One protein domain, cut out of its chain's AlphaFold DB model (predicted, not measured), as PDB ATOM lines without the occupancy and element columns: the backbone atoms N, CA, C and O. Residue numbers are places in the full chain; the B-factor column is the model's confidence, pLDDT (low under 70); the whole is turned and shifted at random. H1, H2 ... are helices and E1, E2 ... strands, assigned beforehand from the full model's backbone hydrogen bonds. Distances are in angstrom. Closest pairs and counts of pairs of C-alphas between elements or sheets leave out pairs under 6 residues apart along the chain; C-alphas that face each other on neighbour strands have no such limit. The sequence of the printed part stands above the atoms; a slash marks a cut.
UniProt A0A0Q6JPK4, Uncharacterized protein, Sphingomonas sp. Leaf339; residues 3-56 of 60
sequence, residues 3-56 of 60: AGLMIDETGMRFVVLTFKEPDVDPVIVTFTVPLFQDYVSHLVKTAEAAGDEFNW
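AT A GLANCE: This is residues 3 to 56 of the 60 residues of an uncharacterized protein of Sphingomonas sp. Leaf339 (UniProt A0A0Q6JPK4). A narrow three-stranded sheet, E1-E2-E3, has bare faces; residues 37 to 56, helices H1 and short H2, stick out free of it. The printed part has 54 residues, two named helices after three strands, mixed class, the strands an antiparallel meander, each beside the one before. It is loose, radius of gyration of the C-alphas 14.0 A, spanning 36 by 28 by 13 A.

HOW THE PARTS SIT: Start at E1, residues 3 to 7, a hairpin with E2, residues 13 to 19; find N 4 and O 16, 2.9 A apart. E2 and E3, residues 29 to 34, form another hairpin; find N 15 and O 33, 3.0 A apart. H1, residues 39 to 50, is not on the sheet; its O i to N i+4 pairs are all within hydrogen-bond range. H2, residues 53 to 56, too short for such pairs, is close to H1 but not clearly touching: the closest C-alphas, of Ala 49 and Asn 55, are 6.7 A apart.

IN THESE COORDINATES: Find C-alpha 3 at (16.899, -7.822, -11.029), beginning E1, and C-alpha 56 at (23.594, 14.377, -19.563), ending H2. First to last C-alpha, E2 spans 19.9 A, H1 16.2 A.

THE WHOLE: The printed part has no cut and no long link. Look for pLDDT under 70 at residues 18, 20 to 32 and 37.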
ATOM      1  N   ALA A   3      17.267  -7.664  -9.624       71.81
ATOM      2  CA  ALA A   3      16.899  -7.822 -11.029       71.81
ATOM      3  C   ALA A   3      15.950  -9.014 -11.212       71.81
ATOM      4  O   ALA A   3      16.236 -10.112 -10.731       71.81
ATOM      5  N   GLY A   4      14.843  -8.805 -11.925       77.88
ATOM      6  CA  GLY A   4      13.859  -9.837 -12.258       77.88
ATOM      7  C   GLY A   4      13.650  -9.955 -13.765       77.88
ATOM      8  O   GLY A   4      13.553  -8.945 -14.454       77.88
ATOM      9  N   LEU A   5      13.569 -11.182 -14.285       79.69
ATOM     10  CA  LEU A   5      13.191 -11.438 -15.677       79.69
ATOM     11  C   LEU A   5      11.679 -11.660 -15.755       79.69
ATOM     12  O   LEU A   5      11.145 -12.514 -15.049       79.69
ATOM     13  N   MET A   6      11.005 -10.927 -16.636       81.62
ATOM     14  CA  MET A   6       9.569 -11.048 -16.874       81.62
ATOM     15  C   MET A   6       9.274 -11.277 -18.355       81.62
ATOM     16  O   MET A   6      10.052 -10.895 -19.230       81.62
ATOM     17  N   ILE A   7       8.137 -11.915 -18.619       80.31
ATOM     18  CA  ILE A   7       7.559 -12.070 -19.954       80.31
ATOM     19  C   ILE A   7       6.136 -11.525 -19.868       80.31
ATOM     20  O   ILE A   7       5.415 -11.889 -18.938       80.31
ATOM     21  N   ASP A   8       5.756 -10.631 -20.776       81.88
ATOM     22  CA  ASP A   8       4.392 -10.097 -20.817       81.88
ATOM     23  C   ASP A   8       3.420 -11.017 -21.576       81.88
ATOM     24  O   ASP A   8       3.775 -12.087 -22.077       81.88
ATOM     25  N   GLU A   9       2.169 -10.576 -21.678       84.56
ATOM     26  CA  GLU A   9       1.097 -11.263 -22.404       84.56
ATOM     27  C   GLU A   9       1.330 -11.379 -23.921       84.56
ATOM     28  O   GLU A   9       0.703 -12.207 -24.580       84.56
ATOM     29  N   THR A  10       2.258 -10.595 -24.476       84.06
ATOM     30  CA  THR A  10       2.632 -10.606 -25.899       84.06
ATOM     31  C   THR A  10       3.845 -11.497 -26.190       84.06
ATOM     32  O   THR A  10       4.214 -11.690 -27.350       84.06
ATOM     33  N   GLY A  11       4.458 -12.086 -25.155       78.94
ATOM     34  CA  GLY A  11       5.667 -12.905 -25.262       78.94
ATOM     35  C   GLY A  11       6.963 -12.091 -25.298       78.94
ATOM     36  O   GLY A  11       8.045 -12.656 -25.497       78.94
ATOM     37  N   MET A  12       6.881 -10.777 -25.093       80.44
ATOM     38  CA  MET A  12       8.036  -9.899 -25.029       80.44
ATOM     39  C   MET A  12       8.747 -10.089 -23.685       80.44
ATOM     40  O   MET A  12       8.121 -10.233 -22.637       80.44
ATOM     41  N   ARG A  13      10.080 -10.155 -23.720       80.62
ATOM     42  CA  ARG A  13      10.915 -10.387 -22.535       80.62
ATOM     43  C   ARG A  13      11.430  -9.055 -22.013       80.62
ATOM     44  O   ARG A  13      11.902  -8.244 -22.806       80.62
ATOM     45  N   PHE A  14      11.424  -8.862 -20.700       80.44
ATOM     46  CA  PHE A  14      11.919  -7.639 -20.072       80.44
ATOM     47  C   PHE A  14      12.700  -7.940 -18.805       80.44
ATOM     48  O   PHE A  14      12.411  -8.908 -18.100       80.44
ATOM     49  N   VAL A  15      13.663  -7.078 -18.492       75.31
ATOM     50  CA  VAL A  15      14.313  -7.066 -17.180       75.31
ATOM     51  C   VAL A  15      13.733  -5.925 -16.363       75.31
ATOM     52  O   VAL A  15      13.666  -4.792 -16.840       75.31
ATOM     53  N   VAL A  16      13.332  -6.244 -15.138       74.06
ATOM     54  CA  VAL A  16      12.969  -5.290 -14.099       74.06
ATOM     55  C   VAL A  16      14.191  -5.054 -13.229       74.06
ATOM     56  O   VAL A  16      14.688  -5.994 -12.612       74.06
ATOM     57  N   LEU A  17      14.683  -3.818 -13.187       73.56
ATOM     58  CA  LEU A  17      15.780  -3.413 -12.307       73.56
ATOM     59  C   LEU A  17      15.236  -2.562 -11.167       73.56
ATOM     60  O   LEU A  17      14.560  -1.567 -11.422       73.56
ATOM     61  N   THR A  18      15.566  -2.940  -9.934       69.75
ATOM     62  CA  THR A  18      15.198  -2.204  -8.724       69.75
ATOM     63  C   THR A  18      16.444  -1.672  -8.026       69.75
ATOM     64  O   THR A  18      17.323  -2.428  -7.581       69.75
ATOM     65  N   PHE A  19      16.500  -0.348  -7.906       72.31
ATOM     66  CA  PHE A  19      17.551   0.379  -7.204       72.31
ATOM     67  C   PHE A  19      17.044   0.833  -5.834       72.31
ATOM     68  O   PHE A  19      15.893   1.239  -5.692       72.31
ATOM     69  N   LYS A  20      17.909   0.726  -4.824       69.00
ATOM     70  CA  LYS A  20      17.735   1.370  -3.521       69.00
ATOM     71  C   LYS A  20      18.851   2.399  -3.431       69.00
ATOM     72  O   LYS A  20      20.014   1.991  -3.445       69.00
ATOM     73  N   GLU A  21      18.514   3.682  -3.420       65.25
ATOM     74  CA  GLU A  21      19.532   4.720  -3.268       65.25
ATOM     75  C   GLU A  21      20.053   4.737  -1.825       65.25
ATOM     76  O   GLU A  21      19.250   4.720  -0.887       65.25
ATOM     77  N   PRO A  22      21.382   4.705  -1.617       59.25
ATOM     78  CA  PRO A  22      21.953   4.952  -0.305       59.25
ATOM     79  C   PRO A  22      21.826   6.445   0.032       59.25
ATOM     80  O   PRO A  22      22.011   7.295  -0.832       59.25
ATOM     81  N   ASP A  23      21.525   6.746   1.295       64.25
ATOM     82  CA  ASP A  23      21.519   8.098   1.888       64.25
ATOM     83  C   ASP A  23      20.356   9.050   1.535       64.25
ATOM     84  O   ASP A  23      20.388  10.223   1.910       64.25
ATOM     85  N   VAL A  24      19.276   8.554   0.925       58.84
ATOM     86  CA  VAL A  24      18.020   9.308   0.727       58.84
ATOM     87  C   VAL A  24      16.812   8.449   1.113       58.84
ATOM     88  O   VAL A  24      16.945   7.231   1.256       58.84
ATOM     89  N   ASP A  25      15.635   9.064   1.304       57.00
ATOM     90  CA  ASP A  25      14.376   8.318   1.451       57.00
ATOM     91  C   ASP A  25      14.301   7.224   0.371       57.00
ATOM     92  O   ASP A  25      14.650   7.495  -0.779       57.00
ATOM     93  N   PRO A  26      13.894   5.985   0.702       55.31
ATOM     94  CA  PRO A  26      14.000   4.854  -0.210       55.31
ATOM     95  C   PRO A  26      13.108   5.055  -1.439       55.31
ATOM     96  O   PRO A  26      11.930   4.692  -1.448       55.31
ATOM     97  N   VAL A  27      13.683   5.609  -2.505       59.19
ATOM     98  CA  VAL A  27      13.042   5.701  -3.811       59.19
ATOM     99  C   VAL A  27      13.236   4.365  -4.512       59.19
ATOM    100  O   VAL A  27      14.348   3.973  -4.863       59.19
ATOM    101  N   ILE A  28      12.132   3.645  -4.706       62.28
ATOM    102  CA  ILE A  28      12.106   2.452  -5.550       62.28
ATOM    103  C   ILE A  28      12.020   2.932  -6.996       62.28
ATOM    104  O   ILE A  28      10.955   3.350  -7.452       62.28
ATOM    105  N   VAL A  29      13.139   2.873  -7.716       62.81
ATOM    106  CA  VAL A  29      13.154   3.127  -9.160       62.81
ATOM    107  C   VAL A  29      13.076   1.791  -9.889       62.81
ATOM    108  O   VAL A  29      13.952   0.939  -9.718       62.81
ATOM    109  N   THR A  30      12.020   1.621 -10.685       65.75
ATOM    110  CA  THR A  30      11.744   0.414 -11.473       65.75
ATOM    111  C   THR A  30      11.893   0.734 -12.954       65.75
ATOM    112  O   THR A  30      11.144   1.548 -13.489       65.75
ATOM    113  N   PHE A  31      12.824   0.062 -13.629       66.62
ATOM    114  CA  PHE A  31      12.979   0.153 -15.083       66.62
ATOM    115  C   PHE A  31      12.488  -1.128 -15.742       66.62
ATOM    116  O   PHE A  31      12.927  -2.208 -15.353       66.62
ATOM    117  N   THR A  32      11.641  -1.002 -16.763       67.12
ATOM    118  CA  THR A  32      11.267  -2.112 -17.644       67.12
ATOM    119  C   THR A  32      12.058  -1.979 -18.929       67.12
ATOM    120  O   THR A  32      11.818  -1.057 -19.710       67.12
ATOM    121  N   VAL A  33      13.007  -2.886 -19.150       70.31
ATOM    122  CA  VAL A  33      13.863  -2.824 -20.335       70.31
ATOM    123  C   VAL A  33      13.566  -3.994 -21.266       70.31
ATOM    124  O   VAL A  33      13.731  -5.142 -20.844       70.31
ATOM    125  N   PRO A  34      13.127  -3.742 -22.511       71.69
ATOM    126  CA  PRO A  34      12.858  -4.803 -23.466       71.69
ATOM    127  C   PRO A  34      14.144  -5.535 -23.847       71.69
ATOM    128  O   PRO A  34      15.149  -4.924 -24.202       71.69
ATOM    129  N   LEU A  35      14.098  -6.863 -23.811       76.31
ATOM    130  CA  LEU A  35      15.153  -7.731 -24.311       76.31
ATOM    131  C   LEU A  35      14.890  -8.012 -25.790       76.31
ATOM    132  O   LEU A  35      14.113  -8.896 -26.149       76.31
ATOM    133  N   PHE A  36      15.554  -7.242 -26.645       77.19
ATOM    134  CA  PHE A  36      15.544  -7.405 -28.096       77.19
ATOM    135  C   PHE A  36      16.875  -7.992 -28.593       77.19
ATOM    136  O   PHE A  36      17.861  -8.083 -27.852       77.19
ATOM    137  N   GLN A  37      16.901  -8.426 -29.854       64.88
ATOM    138  CA  GLN A  37      18.128  -8.870 -30.514       64.88
ATOM    139  C   GLN A  37      19.143  -7.714 -30.487       64.88
ATOM    140  O   GLN A  37      18.810  -6.615 -30.903       64.88
ATOM    141  N   ASP A  38      20.339  -7.952 -29.940       74.44
ATOM    142  CA  ASP A  38      21.402  -6.955 -29.688       74.44
ATOM    143  C   ASP A  38      21.274  -6.089 -28.419       74.44
ATOM    144  O   ASP A  38      22.032  -5.132 -28.247       74.44
ATOM    145  N   TYR A  39      20.410  -6.464 -27.468       75.56
ATOM    146  CA  TYR A  39      20.263  -5.766 -26.182       75.56
ATOM    147  C   TYR A  39      21.597  -5.476 -25.466       75.56
ATOM    148  O   TYR A  39      21.842  -4.351 -25.039       75.56
ATOM    149  N   VAL A  40      22.492  -6.468 -25.382       72.50
ATOM    150  CA  VAL A  40      23.811  -6.316 -24.732       72.50
ATOM    151  C   VAL A  40      24.673  -5.277 -25.449       72.50
ATOM    152  O   VAL A  40      25.298  -4.445 -24.798       72.50
ATOM    153  N   SER A  41      24.675  -5.288 -26.784       75.31
ATOM    154  CA  SER A  41      25.413  -4.311 -27.595       75.31
ATOM    155  C   SER A  41      24.887  -2.894 -27.365       75.31
ATOM    156  O   SER A  41      25.664  -1.951 -27.226       75.31
ATOM    157  N   HIS A  42      23.565  -2.744 -27.259       78.94
ATOM    158  CA  HIS A  42      22.947  -1.462 -26.947       78.94
ATOM    159  C   HIS A  42      23.306  -0.990 -25.533       78.94
ATOM    160  O   HIS A  42      23.691   0.158 -25.357       78.94
ATOM    161  N   LEU A  43      23.263  -1.883 -24.541       79.25
ATOM    162  CA  LEU A  43      23.578  -1.552 -23.151       79.25
ATOM    163  C   LEU A  43      25.038  -1.116 -22.969       79.25
ATOM    164  O   LEU A  43      25.290  -0.161 -22.242       79.25
ATOM    165  N   VAL A  44      25.982  -1.759 -23.667       78.00
ATOM    166  CA  VAL A  44      27.395  -1.341 -23.683       78.00
ATOM    167  C   VAL A  44      27.537   0.072 -24.248       78.00
ATOM    168  O   VAL A  44      28.127   0.924 -23.591       78.00
ATOM    169  N   LYS A  45      26.926   0.360 -25.404       83.12
ATOM    170  CA  LYS A  45      26.963   1.704 -26.010       83.12
ATOM    171  C   LYS A  45      26.330   2.766 -25.114       83.12
ATOM    172  O   LYS A  45      26.857   3.867 -24.996       83.12
ATOM    173  N   THR A  46      25.208   2.445 -24.473       80.00
ATOM    174  CA  THR A  46      24.544   3.352 -23.533       80.00
ATOM    175  C   THR A  46      25.409   3.604 -22.302       80.00
ATOM    176  O   THR A  46      25.502   4.745 -21.861       80.00
ATOM    177  N   ALA A  47      26.073   2.578 -21.760       77.75
ATOM    178  CA  ALA A  47      26.989   2.732 -20.632       77.75
ATOM    179  C   ALA A  47      28.210   3.595 -20.992       77.75
ATOM    180  O   ALA A  47      28.587   4.467 -20.214       77.75
ATOM    181  N   GLU A  48      28.786   3.401 -22.182       81.62
ATOM    182  CA  GLU A  48      29.864   4.249 -22.706       81.62
ATOM    183  C   GLU A  48      29.407   5.709 -22.840       81.62
ATOM    184  O   GLU A  48      30.092   6.613 -22.368       81.62
ATOM    185  N   ALA A  49      28.220   5.941 -23.411       83.38
ATOM    186  CA  ALA A  49      27.655   7.280 -23.562       83.38
ATOM    187  C   ALA A  49      27.342   7.950 -22.213       83.38
ATOM    188  O   ALA A  49      27.546   9.153 -22.067       83.38
ATOM    189  N   ALA A  50      26.881   7.184 -21.221       81.06
ATOM    190  CA  ALA A  50      26.614   7.683 -19.874       81.06
ATOM    191  C   ALA A  50      27.892   8.087 -19.119       81.06
ATOM    192  O   ALA A  50      27.813   8.890 -18.193       81.06
ATOM    193  N   GLY A  51      29.064   7.574 -19.508       80.00
ATOM    194  CA  GLY A  51      30.353   7.999 -18.955       80.00
ATOM    195  C   GLY A  51      30.788   9.406 -19.385       80.00
ATOM    196  O   GLY A  51      31.721   9.954 -18.803       80.00
ATOM    197  N   ASP A  52      30.124   9.995 -20.380       84.69
ATOM    198  CA  ASP A  52      30.388  11.349 -20.856       84.69
ATOM    199  C   ASP A  52      29.330  12.322 -20.315       84.69
ATOM    200  O   ASP A  52      28.177  12.325 -20.753       84.69
ATOM    201  N   GLU A  53      29.729  13.178 -19.370       76.19
ATOM    202  CA  GLU A  53      28.866  14.184 -18.737       76.19
ATOM    203  C   GLU A  53      28.222  15.157 -19.743       76.19
ATOM    204  O   GLU A  53      27.161  15.723 -19.465       76.19
ATOM    205  N   PHE A  54      28.799  15.349 -20.938       79.75
ATOM    206  CA  PHE A  54      28.172  16.175 -21.974       79.75
ATOM    207  C   PHE A  54      26.850  15.584 -22.475       79.75
ATOM    208  O   PHE A  54      25.952  16.349 -22.833       79.75
ATOM    209  N   ASN A  55      26.690  14.258 -22.431       77.75
ATOM    210  CA  ASN A  55      25.464  13.569 -22.843       77.75
ATOM    211  C   ASN A  55      24.322  13.695 -21.824       77.75
ATOM    212  O   ASN A  55      23.185  13.357 -22.136       77.75
ATOM    213  N   TRP A  56      24.596  14.206 -20.621       76.62
ATOM    214  CA  TRP A  56      23.594  14.377 -19.563       76.62
ATOM    215  C   TRP A  56      22.827  15.696 -19.686       76.62
ATOM    216  O   TRP A  56      21.921  15.980 -18.899       76.62
TER     217      TRP A  56